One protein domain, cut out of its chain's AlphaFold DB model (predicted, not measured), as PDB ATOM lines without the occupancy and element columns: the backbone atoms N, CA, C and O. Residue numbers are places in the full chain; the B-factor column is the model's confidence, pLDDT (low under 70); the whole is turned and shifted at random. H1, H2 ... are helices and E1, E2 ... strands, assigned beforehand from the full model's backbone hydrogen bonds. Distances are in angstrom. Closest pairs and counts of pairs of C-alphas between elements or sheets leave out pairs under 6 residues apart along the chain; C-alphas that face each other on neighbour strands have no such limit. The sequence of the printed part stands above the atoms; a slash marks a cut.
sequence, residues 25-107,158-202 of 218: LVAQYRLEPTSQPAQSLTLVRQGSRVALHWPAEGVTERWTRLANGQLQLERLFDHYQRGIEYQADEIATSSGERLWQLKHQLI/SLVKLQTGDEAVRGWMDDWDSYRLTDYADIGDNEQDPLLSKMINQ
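This is residues 25 to 107 and 158 to 202 of the 218 residues of an uncharacterized protein of Ferrimonas sp. IMCC35001 (UniProt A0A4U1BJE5). One twisted sheet of eight strands makes the core, with helix H1 across one face and helix H2 across the other, and two small helices, H3 and H4, at the end of the sheet where E6 and E8 lie. Six of the strands form a meander, E1 to E6, each strand the antiparallel neighbour of the one before; E7 is added beside E1 and E8 beside E6. The printed part has 128 residues with four named helices and eight named strands, in the order E1 E2 E3 E4 E5 E6 H1 E7 H2 E8 H3 H4; the mixed sheet runs E7 E1 E2 E3 E4 E5 E6 E8, and the class is mixed, helices and strands. The whole is compact, with a radius of gyration of the C-alphas of 15.3 A and spans of 42 by 37 by 33 A.

E1, residues 25 to 33, begins at C-alpha 25 (115.140, 99.341, 114.974) and is 25.1 A long. E2 is residues 39 to 46, 23.1 A; E3 49 to 54; E4 59 to 65, 19.8 A; E5 71 to 77, 19.7 A; E6 82 to 86. H1, residues 93 to 105, is 19.4 A long. E7 is residues 158 to 164, H2 166 to 177, E8 180 to 183 and H3 184 to 189. H4, residues 194 to 202, ends at C-alpha 202 (125.534, 131.489, 110.230).

E1 and E2 form a hairpin, with N 27 and O 43 within hydrogen-bond range at 2.8 A. E7 is antiparallel to E1, with N 26 and O 163 at 2.8 A, and E8 is parallel to E6, with N 85 and O 182 at 2.9 A. H1 and H2 lie on opposite faces, three layers with the sheet between two helices. H1, at a height of 9.4 A over the sheet, runs across the strands; the C-alphas of Val 50 and His 104, its closest to E3, are 5.9 A apart. H2, at a height of 8.2 A, also runs across them; its closest C-alphas to E1 are those of Val 169 and Leu 25, 6.1 A. H3 is on the sheet but over none of its strands, and H4 only grazes it with residues 195 to 196. H4 has every O i to N i+4 pair within hydrogen-bond range, H1 7 of 9, H2 5 of 8, and H3 0 of 2, with 1 of 3 O i to N i+3 pairs.

The C-alphas farthest apart, those of Ser 158 and Asp 189, are 42.3 A apart. Residues 108 to 157 are not printed; C-alphas 107 and 158 are 13.3 A apart across the cut. Of the links that are printed whole, none is long. Mean pLDDT of the printed part is 90.1; it is under 70 at residues 92 to 95, 190 to 192, 197 and 200 to 202.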
ATOM      1  N   LEU A  25     116.165  98.805 114.080       97.12
ATOM      2  CA  LEU A  25     115.140  99.341 114.974       97.12
ATOM      3  C   LEU A  25     114.969 100.853 114.857       97.12
ATOM      4  O   LEU A  25     115.850 101.568 114.385       97.12
ATOM      5  N   VAL A  26     113.838 101.331 115.367       98.38
ATOM      6  CA  VAL A  26     113.538 102.741 115.610       98.38
ATOM      7  C   VAL A  26     113.174 102.910 117.082       98.38
ATOM      8  O   VAL A  26     112.192 102.338 117.556       98.38
ATOM      9  N   ALA A  27     113.953 103.714 117.800       98.38
ATOM     10  CA  ALA A  27     113.743 104.051 119.202       98.38
ATOM     11  C   ALA A  27     113.508 105.560 119.350       98.38
ATOM     12  O   ALA A  27     114.380 106.377 119.051       98.38
ATOM     13  N   GLN A  28     112.319 105.937 119.808       98.69
ATOM     14  CA  GLN A  28     111.951 107.325 120.067       98.69
ATOM     15  C   GLN A  28     112.143 107.638 121.540       98.69
ATOM     16  O   GLN A  28     111.616 106.942 122.403       98.69
ATOM     17  N   TYR A  29     112.854 108.718 121.812       98.62
ATOM     18  CA  TYR A  29     113.247 109.154 123.135       98.62
ATOM     19  C   TYR A  29     112.684 110.531 123.463       98.62
ATOM     20  O   TYR A  29     112.555 111.401 122.595       98.62
ATOM     21  N   ARG A  30     112.422 110.747 124.751       98.19
ATOM     22  CA  ARG A  30     112.193 112.064 125.342       98.19
ATOM     23  C   ARG A  30     113.359 112.410 126.263       98.19
ATOM     24  O   ARG A  30     113.684 111.644 127.165       98.19
ATOM     25  N   LEU A  31     113.971 113.562 126.009       96.94
ATOM     26  CA  LEU A  31     115.044 114.152 126.800       96.94
ATOM     27  C   LEU A  31     114.474 115.319 127.600       96.94
ATOM     28  O   LEU A  31     113.895 116.236 127.026       96.94
ATOM     29  N   GLU A  32     114.672 115.309 128.908       96.31
ATOM     30  CA  GLU A  32     114.145 116.291 129.856       96.31
ATOM     31  C   GLU A  32     115.301 116.874 130.682       96.31
ATOM     32  O   GLU A  32     115.578 116.429 131.799       96.31
ATOM     33  N   PRO A  33     116.045 117.840 130.122       92.31
ATOM     34  CA  PRO A  33     117.025 118.616 130.874       92.31
ATOM     35  C   PRO A  33     116.337 119.547 131.884       92.31
ATOM     36  O   PRO A  33     115.319 120.163 131.586       92.31
ATOM     37  N   THR A  34     116.921 119.736 133.070       87.50
ATOM     38  CA  THR A  34     116.284 120.507 134.163       87.50
ATOM     39  C   THR A  34     116.045 121.988 133.837       87.50
ATOM     40  O   THR A  34     115.155 122.615 134.407       87.50
ATOM     41  N   SER A  35     116.842 122.577 132.942       88.81
ATOM     42  CA  SER A  35     116.813 124.021 132.644       88.81
ATOM     43  C   SER A  35     116.462 124.357 131.194       88.81
ATOM     44  O   SER A  35     116.666 125.493 130.771       88.81
ATOM     45  N   GLN A  36     115.986 123.388 130.409       88.94
ATOM     46  CA  GLN A  36     115.604 123.603 129.012       88.94
ATOM     47  C   GLN A  36     114.309 122.843 128.693       88.94
ATOM     48  O   GLN A  36     113.953 121.918 129.421       88.94
ATOM     49  N   PRO A  37     113.582 123.221 127.628       91.94
ATOM     50  CA  PRO A  37     112.422 122.463 127.184       91.94
ATOM     51  C   PRO A  37     112.778 121.008 126.884       91.94
ATOM     52  O   PRO A  37     113.886 120.711 126.428       91.94
ATOM     53  N   ALA A  38     111.812 120.116 127.095       94.19
ATOM     54  CA  ALA A  38     111.956 118.729 126.691       94.19
ATOM     55  C   ALA A  38     112.188 118.631 125.176       94.19
ATOM     56  O   ALA A  38     111.587 119.367 124.389       94.19
ATOM     57  N   GLN A  39     113.048 117.703 124.774       95.19
ATOM     58  CA  GLN A  39     113.401 117.450 123.384       95.19
ATOM     59  C   GLN A  39     113.048 116.016 123.007       95.19
ATOM     60  O   GLN A  39     113.064 115.110 123.842       95.19
ATOM     61  N   SER A  40     112.755 115.805 121.730       97.19
ATOM     62  CA  SER A  40     112.586 114.471 121.166       97.19
ATOM     63  C   SER A  40     113.812 114.089 120.352       97.19
ATOM     64  O   SER A  40     114.365 114.918 119.632       97.19
ATOM     65  N   LEU A  41     114.201 112.824 120.458       97.94
ATOM     66  CA  LEU A  41     115.255 112.203 119.665       97.94
ATOM     67  C   LEU A  41     114.705 110.908 119.078       97.94
ATOM     68  O   LEU A  41     114.127 110.106 119.804       97.94
ATOM     69  N   THR A  42     114.911 110.677 117.789       98.56
ATOM     70  CA  THR A  42     114.657 109.376 117.167       98.56
ATOM     71  C   THR A  42     115.989 108.747 116.788       98.56
ATOM     72  O   THR A  42     116.731 109.292 115.978       98.56
ATOM     73  N   LEU A  43     116.298 107.607 117.400       98.62
ATOM     74  CA  LEU A  43     117.421 106.750 117.050       98.62
ATOM     75  C   LEU A  43     116.934 105.710 116.038       98.62
ATOM     76  O   LEU A  43     116.008 104.958 116.338       98.62
ATOM     77  N   VAL A  44     117.567 105.635 114.873       98.56
ATOM     78  CA  VAL A  44     117.248 104.637 113.843       98.56
ATOM     79  C   VAL A  44     118.499 103.818 113.561       98.56
ATOM     80  O   VAL A  44     119.515 104.382 113.169       98.56
ATOM     81  N   ARG A  45     118.457 102.505 113.777       98.06
ATOM     82  CA  ARG A  45     119.561 101.585 113.466       98.06
ATOM     83  C   ARG A  45     119.212 100.748 112.246       98.06
ATOM     84  O   ARG A  45     118.072 100.312 112.115       98.06
ATOM     85  N   GLN A  46     120.200 100.527 111.389       97.12
ATOM     86  CA  GLN A  46     120.130  99.603 110.265       97.12
ATOM     87  C   GLN A  46     121.510  98.978 110.037       97.12
ATOM     88  O   GLN A  46     122.315  99.463 109.237       97.12
ATOM     89  N   GLY A  47     121.817  97.919 110.784       94.69
ATOM     90  CA  GLY A  47     123.099  97.221 110.698       94.69
ATOM     91  C   GLY A  47     124.281  98.145 110.999       94.69
ATOM     92  O   GLY A  47     124.486  98.570 112.133       94.69
ATOM     93  N   SER A  48     125.084  98.465 109.980       95.31
ATOM     94  CA  SER A  48     126.255  99.342 110.116       95.31
ATOM     95  C   SER A  48     125.936 100.838 110.063       95.31
ATOM     96  O   SER A  48     126.858 101.653 110.128       95.31
ATOM     97  N   ARG A  49     124.660 101.221 109.951       97.12
ATOM     98  CA  ARG A  49     124.210 102.616 109.947       97.12
ATOM     99  C   ARG A  49     123.400 102.923 111.198       97.12
ATOM    100  O   ARG A  49     122.548 102.134 111.604       97.12
ATOM    101  N   VAL A  50     123.621 104.097 111.774       98.00
ATOM    102  CA  VAL A  50     122.770 104.643 112.831       98.00
ATOM    103  C   VAL A  50     122.496 106.118 112.594       98.00
ATOM    104  O   VAL A  50     123.411 106.887 112.327       98.00
ATOM    105  N   ALA A  51     121.239 106.524 112.715       98.38
ATOM    106  CA  ALA A  51     120.813 107.905 112.598       98.38
ATOM    107  C   ALA A  51     120.255 108.431 113.924       98.38
ATOM    108  O   ALA A  51     119.532 107.730 114.634       98.38
ATOM    109  N   LEU A  52     120.591 109.678 114.240       98.25
ATOM    110  CA  LEU A  52     120.077 110.448 115.367       98.25
ATOM    111  C   LEU A  52     119.316 111.643 114.806       98.25
ATOM    112  O   LEU A  52     119.920 112.645 114.420       98.25
ATOM    113  N   HIS A  53     117.999 111.516 114.746       98.00
ATOM    114  CA  HIS A  53     117.111 112.527 114.199       98.00
ATOM    115  C   HIS A  53     116.495 113.382 115.311       98.00
ATOM    116  O   HIS A  53     115.914 112.852 116.264       98.00
ATOM    117  N   TRP A  54     116.605 114.702 115.173       96.75
ATOM    118  CA  TRP A  54     116.071 115.713 116.085       96.75
ATOM    119  C   TRP A  54     114.892 116.434 115.411       96.75
ATOM    120  O   TRP A  54     115.108 117.424 114.707       96.75
ATOM    121  N   PRO A  55     113.635 116.001 115.636       94.12
ATOM    122  CA  PRO A  55     112.487 116.491 114.867       94.12
ATOM    123  C   PRO A  55     112.240 117.993 115.010       94.12
ATOM    124  O   PRO A  55     111.825 118.652 114.065       94.12
ATOM    125  N   ALA A  56     112.510 118.551 116.194       91.31
ATOM    126  CA  ALA A  56     112.333 119.981 116.450       91.31
ATOM    127  C   ALA A  56     113.338 120.854 115.679       91.31
ATOM    128  O   ALA A  56     113.061 122.023 115.425       91.31
ATOM    129  N   GLU A  57     114.499 120.295 115.331       91.00
ATOM    130  CA  GLU A  57     115.549 120.986 114.578       91.00
ATOM    131  C   GLU A  57     115.460 120.676 113.076       91.00
ATOM    132  O   GLU A  57     115.980 121.444 112.271       91.00
ATOM    133  N   GLY A  58     114.780 119.587 112.691       93.94
ATOM    134  CA  GLY A  58     114.747 119.096 111.310       93.94
ATOM    135  C   GLY A  58     116.131 118.655 110.832       93.94
ATOM    136  O   GLY A  58     116.507 118.926 109.691       93.94
ATOM    137  N   VAL A  59     116.923 118.081 111.746       94.81
ATOM    138  CA  VAL A  59     118.314 117.678 111.510       94.81
ATOM    139  C   VAL A  59     118.515 116.227 111.912       94.81
ATOM    140  O   VAL A  59     118.070 115.796 112.979       94.81
ATOM    141  N   THR A  60     119.261 115.500 111.086       97.44
ATOM    142  CA  THR A  60     119.673 114.123 111.352       97.44
ATOM    143  C   THR A  60     121.182 113.989 111.217       97.44
ATOM    144  O   THR A  60     121.755 114.363 110.200       97.44
ATOM    145  N   GLU A  61     121.834 113.412 112.223       96.38
ATOM    146  CA  GLU A  61     123.193 112.888 112.061       96.38
ATOM    147  C   GLU A  61     123.115 111.403 111.725       96.38
ATOM    148  O   GLU A  61     122.688 110.611 112.569       96.38
ATOM    149  N   ARG A  62     123.555 111.014 110.531       97.50
ATOM    150  CA  ARG A  62     123.660 109.615 110.121       97.50
ATOM    151  C   ARG A  62     125.118 109.184 110.132       97.50
ATOM    152  O   ARG A  62     125.966 109.779 109.483       97.50
ATOM    153  N   TRP A  63     125.405 108.156 110.913       96.50
ATOM    154  CA  TRP A  63     126.728 107.593 111.112       96.50
ATOM    155  C   TRP A  63     126.790 106.225 110.451       96.50
ATOM    156  O   TRP A  63     125.986 105.347 110.766       96.50
ATOM    157  N   THR A  64     127.779 106.025 109.589       95.75
ATOM    158  CA  THR A  64     128.031 104.740 108.934       95.75
ATOM    159  C   THR A  64     129.361 104.179 109.408       95.75
ATOM    160  O   THR A  64     130.395 104.837 109.307       95.75
ATOM    161  N   ARG A  65     129.350 102.943 109.911       94.31
ATOM    162  CA  ARG A  65     130.562 102.181 110.206       94.31
ATOM    163  C   ARG A  65     131.009 101.432 108.955       94.31
ATOM    164  O   ARG A  65     130.348 100.498 108.507       94.31
ATOM    165  N   LEU A  66     132.143 101.841 108.404       92.38
ATOM    166  CA  LEU A  66     132.743 101.231 107.221       92.38
ATOM    167  C   LEU A  66     133.368  99.869 107.560       92.38
ATOM    168  O   LEU A  66     133.664  99.562 108.717       92.38
ATOM    169  N   ALA A  67     133.623  99.052 106.535       91.12
ATOM    170  CA  ALA A  67     134.196  97.711 106.698       91.12
ATOM    171  C   ALA A  67     135.582  97.714 107.375       91.12
ATOM    172  O   ALA A  67     135.944  96.760 108.058       91.12
ATOM    173  N   ASN A  68     136.346  98.798 107.221       88.19
ATOM    174  CA  ASN A  68     137.642  98.995 107.878       88.19
ATOM    175  C   ASN A  68     137.525  99.547 109.317       88.19
ATOM    176  O   ASN A  68     138.536  99.851 109.945       88.19
ATOM    177  N   GLY A  69     136.302  99.691 109.840       87.62
ATOM    178  CA  GLY A  69     136.016 100.186 111.184       87.62
ATOM    179  C   GLY A  69     136.020 101.708 111.329       87.62
ATOM    180  O   GLY A  69     135.707 102.192 112.417       87.62
ATOM    181  N   GLN A  70     136.343 102.454 110.269       89.88
ATOM    182  CA  GLN A  70     136.211 103.906 110.265       89.88
ATOM    183  C   GLN A  70     134.739 104.326 110.270       89.88
ATOM    184  O   GLN A  70     133.847 103.548 109.923       89.88
ATOM    185  N   LEU A  71     134.498 105.566 110.684       92.06
ATOM    186  CA  LEU A  71     133.173 106.164 110.683       92.06
ATOM    187  C   LEU A  71     133.087 107.203 109.578       92.06
ATOM    188  O   LEU A  71     134.042 107.935 109.362       92.06
ATOM    189  N   GLN A  72     131.932 107.267 108.940       93.38
ATOM    190  CA  GLN A  72     131.522 108.338 108.046       93.38
ATOM    191  C   GLN A  72     130.297 109.020 108.661       93.38
ATOM    192  O   GLN A  72     129.493 108.352 109.324       93.38
ATOM    193  N   LEU A  73     130.163 110.330 108.469       94.50
ATOM    194  CA  LEU A  73     129.044 111.120 108.975       94.50
ATOM    195  C   LEU A  73     128.346 111.819 107.814       94.50
ATOM    196  O   LEU A  73     128.987 112.464 106.997       94.50
ATOM    197  N   GLU A  74     127.024 111.776 107.808       95.56
ATOM    198  CA  GLU A  74     126.190 112.667 107.015       95.56
ATOM    199  C   GLU A  74     125.339 113.515 107.965       95.56
ATOM    200  O   GLU A  74     124.672 112.994 108.863       95.56
ATOM    201  N   ARG A  75     125.354 114.835 107.781       95.25
ATOM    202  CA  ARG A  75     124.419 115.754 108.441       95.25
ATOM    203  C   ARG A  75     123.321 116.107 107.457       95.25
ATOM    204  O   ARG A  75     123.601 116.761 106.460       95.25
ATOM    205  N   LEU A  76     122.101 115.672 107.731       95.75
ATOM    206  CA  LEU A  76     120.940 115.809 106.856       95.75
ATOM    207  C   LEU A  76     120.000 116.884 107.409       95.75
ATOM    208  O   LEU A  76     119.806 116.965 108.622       95.75
ATOM    209  N   PHE A  77     119.419 117.690 106.522       94.62
ATOM    210  CA  PHE A  77     118.571 118.832 106.857       94.62
ATOM    211  C   PHE A  77     117.230 118.719 106.135       94.62
ATOM    212  O   PHE A  77     117.135 119.014 104.939       94.62
ATOM    213  N   ASP A  78     116.190 118.336 106.868       93.00
ATOM    214  CA  ASP A  78     114.898 117.925 106.308       93.00
ATOM    215  C   ASP A  78     114.239 119.044 105.497       93.00
ATOM    216  O   ASP A  78     113.769 118.829 104.384       93.00
ATOM    217  N   HIS A  79     114.276 120.277 106.017       92.31
ATOM    218  CA  HIS A  79     113.680 121.442 105.354       92.31
ATOM    219  C   HIS A  79     114.281 121.708 103.965       92.31
ATOM    220  O   HIS A  79     113.610 122.252 103.092       92.31
ATOM    221  N   TYR A  80     115.550 121.356 103.769       91.62
ATOM    222  CA  TYR A  80     116.241 121.562 102.502       91.62
ATOM    223  C   TYR A  80     116.252 120.300 101.636       91.62
ATOM    224  O   TYR A  80     116.486 120.422 100.437       91.62
ATOM    225  N   GLN A  81     116.010 119.119 102.220       94.88
ATOM    226  CA  GLN A  81     116.234 117.806 101.603       94.88
ATOM    227  C   GLN A  81     117.673 117.658 101.089       94.88
ATOM    228  O   GLN A  81     117.946 117.266  99.949       94.88
ATOM    229  N   ARG A  82     118.620 118.066 101.939       94.62
ATOM    230  CA  ARG A  82     120.054 118.124 101.638       94.62
ATOM    231  C   ARG A  82     120.874 117.549 102.757       94.62
ATOM    232  O   ARG A  82     120.448 117.576 103.908       94.62
ATOM    233  N   GLY A  83     122.067 117.089 102.411       93.25
ATOM    234  CA  GLY A  83     123.032 116.632 103.388       93.25
ATOM    235  C   GLY A  83     124.437 117.122 103.111       93.25
ATOM    236  O   GLY A  83     124.773 117.481 101.983       93.25
ATOM    237  N   ILE A  84     125.239 117.118 104.165       92.31
ATOM    238  CA  ILE A  84     126.680 117.331 104.118       92.31
ATOM    239  C   ILE A  84     127.342 116.026 104.517       92.31
ATOM    240  O   ILE A  84     127.041 115.497 105.589       92.31
ATOM    241  N   GLU A  85     128.206 115.516 103.655       93.75
ATOM    242  CA  GLU A  85     128.955 114.284 103.872       93.75
ATOM    243  C   GLU A  85     130.356 114.615 104.392       93.75
ATOM    244  O   GLU A  85     131.017 115.503 103.866       93.75
ATOM    245  N   TYR A  86     130.785 113.899 105.429       91.44
ATOM    246  CA  TYR A  86     132.111 113.996 106.028       91.44
ATOM    247  C   TYR A  86     132.824 112.659 105.900       91.44
ATOM    248  O   TYR A  86     132.321 111.626 106.369       91.44
ATOM    249  N   GLN A  87     134.014 112.697 105.317       87.19
ATOM    250  CA  GLN A  87     134.866 111.538 105.130       87.19
ATOM    251  C   GLN A  87     135.524 111.103 106.441       87.19
ATOM    252  O   GLN A  87     135.630 111.835 107.426       87.19
ATOM    253  N   ALA A  88     135.961 109.848 106.469       85.75
ATOM    254  CA  ALA A  88     136.482 109.217 107.675       85.75
ATOM    255  C   ALA A  88     137.738 109.879 108.263       85.75
ATOM    256  O   ALA A  88     137.972 109.790 109.469       85.75
ATOM    257  N   ASP A  89     138.564 110.491 107.422       81.62
ATOM    258  CA  ASP A  89     139.767 111.230 107.799       81.62
ATOM    259  C   ASP A  89     139.464 112.625 108.365       81.62
ATOM    260  O   ASP A  89     140.264 113.159 109.134       81.62
ATOM    261  N   GLU A  90     138.283 113.169 108.074       80.00
ATOM    262  CA  GLU A  90     137.788 114.438 108.617       80.00
ATOM    263  C   GLU A  90     137.180 114.272 110.020       80.00
ATOM    264  O   GLU A  90     137.070 115.227 110.793       80.00
ATOM    265  N   ILE A  91     136.817 113.041 110.390       80.81
ATOM    266  CA  ILE A  91     136.299 112.704 111.715       80.81
ATOM    267  C   ILE A  91     137.471 112.379 112.644       80.81
ATOM    268  O   ILE A  91     138.275 111.487 112.381       80.81
ATOM    269  N   ALA A  92     137.549 113.067 113.788       67.25
ATOM    270  CA  ALA A  92     138.621 112.876 114.764       67.25
ATOM    271  C   ALA A  92     138.816 111.385 115.138       67.25
ATOM    272  O   ALA A  92     138.008 110.769 115.836       67.25
ATOM    273  N   THR A  93     139.936 110.812 114.688       58.88
ATOM    274  CA  THR A  93     140.193 109.361 114.637       58.88
ATOM    275  C   THR A  93     140.466 108.703 115.993       58.88
ATOM    276  O   THR A  93     140.367 107.483 116.128       58.88
ATOM    277  N   SER A  94     140.758 109.475 117.043       57.56
ATOM    278  CA  SER A  94     141.218 108.953 118.340       57.56
ATOM    279  C   SER A  94     140.125 108.318 119.214       57.56
ATOM    280  O   SER A  94     140.373 107.977 120.371       57.56
ATOM    281  N   SER A  95     138.893 108.163 118.715       68.25
ATOM    282  CA  SER A  95     137.759 107.654 119.503       68.25
ATOM    283  C   SER A  95     136.698 106.891 118.697       68.25
ATOM    284  O   SER A  95     135.573 106.783 119.172       68.25
ATOM    285  N   GLY A  96     137.027 106.326 117.527       83.56
ATOM    286  CA  GLY A  96     136.051 105.698 116.615       83.56
ATOM    287  C   GLY A  96     135.073 104.714 117.279       83.56
ATOM    288  O   GLY A  96     133.866 104.900 117.189       83.56
ATOM    289  N   GLU A  97     135.559 103.725 118.036       89.44
ATOM    290  CA  GLU A  97     134.678 102.757 118.722       89.44
ATOM    291  C   GLU A  97     133.839 103.406 119.832       89.44
ATOM    292  O   GLU A  97     132.646 103.143 119.969       89.44
ATOM    293  N   ARG A  98     134.438 104.309 120.615       90.94
ATOM    294  CA  ARG A  98     133.721 105.043 121.665       90.94
ATOM    295  C   ARG A  98     132.607 105.904 121.069       90.94
ATOM    296  O   ARG A  98     131.518 105.973 121.633       90.94
ATOM    297  N   LEU A  99     132.898 106.578 119.959       91.06
ATOM    298  CA  LEU A  99     131.949 107.403 119.231       91.06
ATOM    299  C   LEU A  99     130.843 106.533 118.638       91.06
ATOM    300  O   LEU A  99     129.676 106.835 118.858       91.06
ATOM    301  N   TRP A 100     131.195 105.414 118.002       93.94
ATOM    302  CA  TRP A 100     130.224 104.445 117.502       93.94
ATOM    303  C   TRP A 100     129.266 103.993 118.603       93.94
ATOM    304  O   TRP A 100     128.062 104.096 118.422       93.94
ATOM    305  N   GLN A 101     129.764 103.598 119.778       94.50
ATOM    306  CA  GLN A 101     128.908 103.230 120.911       94.50
ATOM    307  C   GLN A 101     127.982 104.380 121.327       94.50
ATOM    308  O   GLN A 101     126.782 104.181 121.494       94.50
ATOM    309  N   LEU A 102     128.495 105.606 121.448       93.88
ATOM    310  CA  LEU A 102     127.657 106.761 121.785       93.88
ATOM    311  C   LEU A 102     126.543 106.994 120.762       93.88
ATOM    312  O   LEU A 102     125.420 107.294 121.155       93.88
ATOM    313  N   LYS A 103     126.829 106.852 119.467       95.31
ATOM    314  CA  LYS A 103     125.839 107.070 118.406       95.31
ATOM    315  C   LYS A 103     124.873 105.899 118.276       95.31
ATOM    316  O   LYS A 103     123.679 106.114 118.126       95.31
ATOM    317  N   HIS A 104     125.377 104.679 118.420       95.44
ATOM    318  CA  HIS A 104     124.604 103.458 118.295       95.44
ATOM    319  C   HIS A 104     123.643 103.274 119.469       95.44
ATOM    320  O   HIS A 104     122.480 102.969 119.252       95.44
ATOM    321  N   GLN A 105     124.089 103.471 120.711       94.69
ATOM    322  CA  GLN A 105     123.350 103.081 121.923       94.69
ATOM    323  C   GLN A 105     123.212 104.181 122.983       94.69
ATOM    324  O   GLN A 105     122.740 103.902 124.082       94.69
ATOM    325  N   LEU A 106     123.603 105.423 122.676       96.25
ATOM    326  CA  LEU A 106     123.501 106.600 123.560       96.25
ATOM    327  C   LEU A 106     124.359 106.546 124.838       96.25
ATOM    328  O   LEU A 106     124.412 107.515 125.593       96.25
ATOM    329  N   ILE A 107     125.086 105.453 125.072       95.62
ATOM    330  CA  ILE A 107     125.969 105.254 126.226       95.62
ATOM    331  C   ILE A 107     127.183 104.419 125.824       95.62
ATOM    332  O   ILE A 107     127.072 103.480 125.047       95.62
ATOM    333  N   SER A 158     114.072 109.064 128.554       98.31
ATOM    334  CA  SER A 158     113.131 107.941 128.559       98.31
ATOM    335  C   SER A 158     112.808 107.477 127.148       98.31
ATOM    336  O   SER A 158     112.602 108.290 126.241       98.31
ATOM    337  N   LEU A 159     112.775 106.161 126.960       98.50
ATOM    338  CA  LEU A 159     112.278 105.516 125.758       98.50
ATOM    339  C   LEU A 159     110.751 105.646 125.730       98.50
ATOM    340  O   LEU A 159     110.053 105.201 126.635       98.50
ATOM    341  N   VAL A 160     110.234 106.275 124.682       98.44
ATOM    342  CA  VAL A 160     108.801 106.529 124.478       98.44
ATOM    343  C   VAL A 160     108.180 105.466 123.581       98.44
ATOM    344  O   VAL A 160     107.044 105.052 123.797       98.44
ATOM    345  N   LYS A 161     108.908 105.043 122.543       98.00
ATOM    346  CA  LYS A 161     108.423 104.068 121.565       98.00
ATOM    347  C   LYS A 161     109.581 103.272 120.986       98.00
ATOM    348  O   LYS A 161     110.617 103.847 120.661       98.00
ATOM    349  N   LEU A 162     109.365 101.974 120.799       96.81
ATOM    350  CA  LEU A 162     110.300 101.065 120.151       96.81
ATOM    351  C   LEU A 162     109.588 100.294 119.040       96.81
ATOM    352  O   LEU A 162     108.488  99.781 119.236       96.81
ATOM    353  N   GLN A 163     110.214 100.234 117.871       95.81
ATOM    354  CA  GLN A 163     109.792  99.427 116.729       95.81
ATOM    355  C   GLN A 163     111.021  98.705 116.177       95.81
ATOM    356  O   GLN A 163     112.105  99.281 116.159       95.81
ATOM    357  N   THR A 164     110.868  97.465 115.730       94.62
ATOM    358  CA  THR A 164     111.971  96.628 115.236       94.62
ATOM    359  C   THR A 164     111.677  96.103 113.836       94.62
ATOM    360  O   THR A 164     110.521  96.075 113.406       94.62
ATOM    361  N   GLY A 165     112.725  95.675 113.135       93.69
ATOM    362  CA  GLY A 165     112.639  95.070 111.812       93.69
ATOM    363  C   GLY A 165     112.675  96.070 110.658       93.69
ATOM    364  O   GLY A 165     112.446  97.273 110.813       93.69
ATOM    365  N   ASP A 166     112.944  95.538 109.466       93.31
ATOM    366  CA  ASP A 166     113.184  96.319 108.247       93.31
ATOM    367  C   ASP A 166     112.046  97.278 107.899       93.31
ATOM    368  O   ASP A 166     112.289  98.393 107.443       93.31
ATOM    369  N   GLU A 167     110.794  96.867 108.106       92.44
ATOM    370  CA  GLU A 167     109.631  97.700 107.786       92.44
ATOM    371  C   GLU A 167     109.599  98.985 108.622       92.44
ATOM    372  O   GLU A 167     109.281 100.051 108.095       92.44
ATOM    373  N   ALA A 168     109.985  98.910 109.900       91.94
ATOM    374  CA  ALA A 168     110.012 100.069 110.785       91.94
ATOM    375  C   ALA A 168     111.075 101.095 110.365       91.94
ATOM    376  O   ALA A 168     110.881 102.297 110.546       91.94
ATOM    377  N   VAL A 169     112.194 100.618 109.815       96.06
ATOM    378  CA  VAL A 169     113.373 101.428 109.488       96.06
ATOM    379  C   VAL A 169     113.327 101.979 108.065       96.06
ATOM    380  O   VAL A 169     113.775 103.102 107.835       96.06
ATOM    381  N   ARG A 170     112.756 101.226 107.116       93.56
ATOM    382  CA  ARG A 170     112.765 101.539 105.678       93.56
ATOM    383  C   ARG A 170     112.286 102.954 105.368       93.56
ATOM    384  O   ARG A 170     112.983 103.683 104.682       93.56
ATOM    385  N   GLY A 171     111.152 103.370 105.932       91.69
ATOM    386  CA  GLY A 171     110.592 104.699 105.660       91.69
ATOM    387  C   GLY A 171     111.505 105.861 106.071       91.69
ATOM    388  O   GLY A 171     111.485 106.898 105.424       91.69
ATOM    389  N   TRP A 172     112.320 105.681 107.114       95.81
ATOM    390  CA  TRP A 172     113.287 106.692 107.551       95.81
ATOM    391  C   TRP A 172     114.512 106.727 106.643       95.81
ATOM    392  O   TRP A 172     114.934 107.792 106.201       95.81
ATOM    393  N   MET A 173     115.089 105.554 106.372       94.62
ATOM    394  CA  MET A 173     116.325 105.464 105.595       94.62
ATOM    395  C   MET A 173     116.104 105.844 104.130       94.62
ATOM    396  O   MET A 173     116.916 106.590 103.593       94.62
ATOM    397  N   ASP A 174     114.996 105.414 103.519       95.00
ATOM    398  CA  ASP A 174     114.668 105.730 102.124       95.00
ATOM    399  C   ASP A 174     114.451 107.242 101.914       95.00
ATOM    400  O   ASP A 174     114.856 107.781 100.883       95.00
ATOM    401  N   ASP A 175     113.846 107.943 102.886       95.25
ATOM    402  CA  ASP A 175     113.679 109.402 102.818       95.25
ATOM    403  C   ASP A 175     115.042 110.099 102.799       95.25
ATOM    404  O   ASP A 175     115.339 110.881 101.898       95.25
ATOM    405  N   TRP A 176     115.921 109.752 103.736       96.69
ATOM    406  CA  TRP A 176     117.256 110.339 103.829       96.69
ATOM    407  C   TRP A 176     118.184 109.961 102.675       96.69
ATOM    408  O   TRP A 176     118.986 110.789 102.247       96.69
ATOM    409  N   ASP A 177     118.064 108.749 102.132       96.56
ATOM    410  CA  ASP A 177     118.811 108.319 100.944       96.56
ATOM    411  C   ASP A 177     118.412 109.115  99.688       96.56
ATOM    412  O   ASP A 177     119.177 109.171  98.724       96.56
ATOM    413  N   SER A 178     117.253 109.784  99.699       96.75
ATOM    414  CA  SER A 178     116.829 110.674  98.614       96.75
ATOM    415  C   SER A 178     117.460 112.073  98.667       96.75
ATOM    416  O   SER A 178     117.336 112.839  97.705       96.75
ATOM    417  N   TYR A 179     118.139 112.437  99.762       96.12
ATOM    418  CA  TYR A 179     118.665 113.790  99.947       96.12
ATOM    419  C   TYR A 179     119.898 114.003  99.078       96.12
ATOM    420  O   TYR A 179     120.790 113.158  98.990       96.12
ATOM    421  N   ARG A 180     120.004 115.186  98.464       94.56
ATOM    422  CA  ARG A 180     121.212 115.531  97.707       94.56
ATOM    423  C   ARG A 180     122.341 115.887  98.672       94.56
ATOM    424  O   ARG A 180     122.280 116.926  99.338       94.56
ATOM    425  N   LEU A 181     123.366 115.041  98.701       93.69
ATOM    426  CA  LEU A 181     124.570 115.240  99.501       93.69
ATOM    427  C   LEU A 181     125.552 116.198  98.818       93.69
ATOM    428  O   LEU A 181     125.538 116.389  97.599       93.69
ATOM    429  N   THR A 182     126.376 116.849  99.623       92.38
ATOM    430  CA  THR A 182     127.499 117.685  99.197       92.38
ATOM    431  C   THR A 182     128.677 117.325 100.089       92.38
ATOM    432  O   THR A 182     128.508 117.266 101.309       92.38
ATOM    433  N   ASP A 183     129.832 117.048  99.487       90.69
ATOM    434  CA  ASP A 183     131.060 116.792 100.237       90.69
ATOM    435  C   ASP A 183     131.406 118.039 101.064       90.69
ATOM    436  O   ASP A 183     131.257 119.173 100.594       90.69
ATOM    437  N   TYR A 184     131.818 117.842 102.314       87.38
ATOM    438  CA  TYR A 184     132.234 118.920 103.194       87.38
ATOM    439  C   TYR A 184     133.334 119.795 102.570       87.38
ATOM    440  O   TYR A 184     133.290 121.021 102.723       87.38
ATOM    441  N   ALA A 185     134.260 119.202 101.813       86.06
ATOM    442  CA  ALA A 185     135.320 119.933 101.123       86.06
ATOM    443  C   ALA A 185     134.797 120.865 100.007       86.06
ATOM    444  O   ALA A 185     135.409 121.902  99.746       86.06
ATOM    445  N   ASP A 186     133.639 120.554  99.417       85.44
ATOM    446  CA  ASP A 186     133.062 121.260  98.262       85.44
ATOM    447  C   ASP A 186     132.062 122.367  98.655       85.44
ATOM    448  O   ASP A 186     131.494 123.048  97.797       85.44
ATOM    449  N   ILE A 187     131.820 122.584  99.955       81.75
ATOM    450  CA  ILE A 187     130.850 123.583 100.443       81.75
ATOM    451  C   ILE A 187     131.168 124.995  99.922       81.75
ATOM    452  O   ILE A 187     130.247 125.762  99.634       81.75
ATOM    453  N   GLY A 188     132.455 125.337  99.798       71.81
ATOM    454  CA  GLY A 188     132.916 126.663  99.369       71.81
ATOM    455  C   GLY A 188     132.670 126.977  97.891       71.81
ATOM    456  O   GLY A 188     132.573 128.145  97.529       71.81
ATOM    457  N   ASP A 189     132.498 125.962  97.045       75.81
ATOM    458  CA  ASP A 189     132.360 126.149  95.595       75.81
ATOM    459  C   ASP A 189     130.899 126.360  95.158       75.81
ATOM    460  O   ASP A 189     130.623 126.701  94.005       75.81
ATOM    461  N   ASN A 190     129.938 126.180  96.075       68.44
ATOM    462  CA  ASN A 190     128.506 126.169  95.772       68.44
ATOM    463  C   ASN A 190     127.692 127.125  96.666       68.44
ATOM    464  O   ASN A 190     126.664 126.778  97.248       68.44
ATOM    465  N   GLU A 191     128.135 128.380  96.746       68.31
ATOM    466  CA  GLU A 191     127.515 129.422  97.582       68.31
ATOM    467  C   GLU A 191     126.086 129.816  97.166       68.31
ATOM    468  O   GLU A 191     125.393 130.493  97.925       68.31
ATOM    469  N   GLN A 192     125.623 129.411  95.977       69.75
ATOM    470  CA  GLN A 192     124.255 129.669  95.496       69.75
ATOM    471  C   GLN A 192     123.217 128.742  96.143       69.75
ATOM    472  O   GLN A 192     122.010 128.940  95.989       69.75
ATOM    473  N   ASP A 193     123.678 127.721  96.858       78.25
ATOM    474  CA  ASP A 193     122.831 126.767  97.535       78.25
ATOM    475  C   ASP A 193     122.266 127.317  98.856       78.25
ATOM    476  O   ASP A 193     123.048 127.614  99.757       78.25
ATOM    477  N   PRO A 194     120.936 127.388  99.061       75.56
ATOM    478  CA  PRO A 194     120.367 128.023 100.251       75.56
ATOM    479  C   PRO A 194     120.804 127.413 101.590       75.56
ATOM    480  O   PRO A 194     120.861 128.130 102.592       75.56
ATOM    481  N   LEU A 195     121.094 126.104 101.631       80.81
ATOM    482  CA  LEU A 195     121.652 125.468 102.825       80.81
ATOM    483  C   LEU A 195     123.095 125.935 103.039       80.81
ATOM    484  O   LEU A 195     123.434 126.371 104.137       80.81
ATOM    485  N   LEU A 196     123.921 125.881 101.992       78.69
ATOM    486  CA  LEU A 196     125.345 126.208 102.077       78.69
ATOM    487  C   LEU A 196     125.554 127.696 102.347       78.69
ATOM    488  O   LEU A 196     126.312 128.034 103.249       78.69
ATOM    489  N   SER A 197     124.802 128.593 101.697       69.56
ATOM    490  CA  SER A 197     124.843 130.022 102.022       69.56
ATOM    491  C   SER A 197     124.490 130.258 103.491       69.56
ATOM    492  O   SER A 197     125.107 131.089 104.153       69.56
ATOM    493  N   LYS A 198     123.497 129.542 104.037       73.75
ATOM    494  CA  LYS A 198     123.127 129.677 105.451       73.75
ATOM    495  C   LYS A 198     124.227 129.144 106.367       73.75
ATOM    496  O   LYS A 198     124.562 129.816 107.336       73.75
ATOM    497  N   MET A 199     124.812 127.997 106.036       72.50
ATOM    498  CA  MET A 199     125.927 127.413 106.779       72.50
ATOM    499  C   MET A 199     127.169 128.307 106.785       72.50
ATOM    500  O   MET A 199     127.758 128.516 107.842       72.50
ATOM    501  N   ILE A 200     127.539 128.878 105.638       62.16
ATOM    502  CA  ILE A 200     128.681 129.791 105.496       62.16
ATOM    503  C   ILE A 200     128.456 131.067 106.317       62.16
ATOM    504  O   ILE A 200     129.348 131.517 107.032       62.16
ATOM    505  N   ASN A 201     127.247 131.634 106.268       58.16
ATOM    506  CA  ASN A 201     126.952 132.910 106.925       58.16
ATOM    507  C   ASN A 201     126.630 132.790 108.426       58.16
ATOM    508  O   ASN A 201     126.770 133.770 109.156       58.16
ATOM    509  N   GLN A 202     126.122 131.641 108.887       64.88
ATOM    510  CA  GLN A 202     125.534 131.489 110.230       64.88
ATOM    511  C   GLN A 202     126.069 130.272 111.005       64.88
ATOM    512  O   GLN A 202     125.689 130.076 112.161       64.88
TER     513      GLN A 202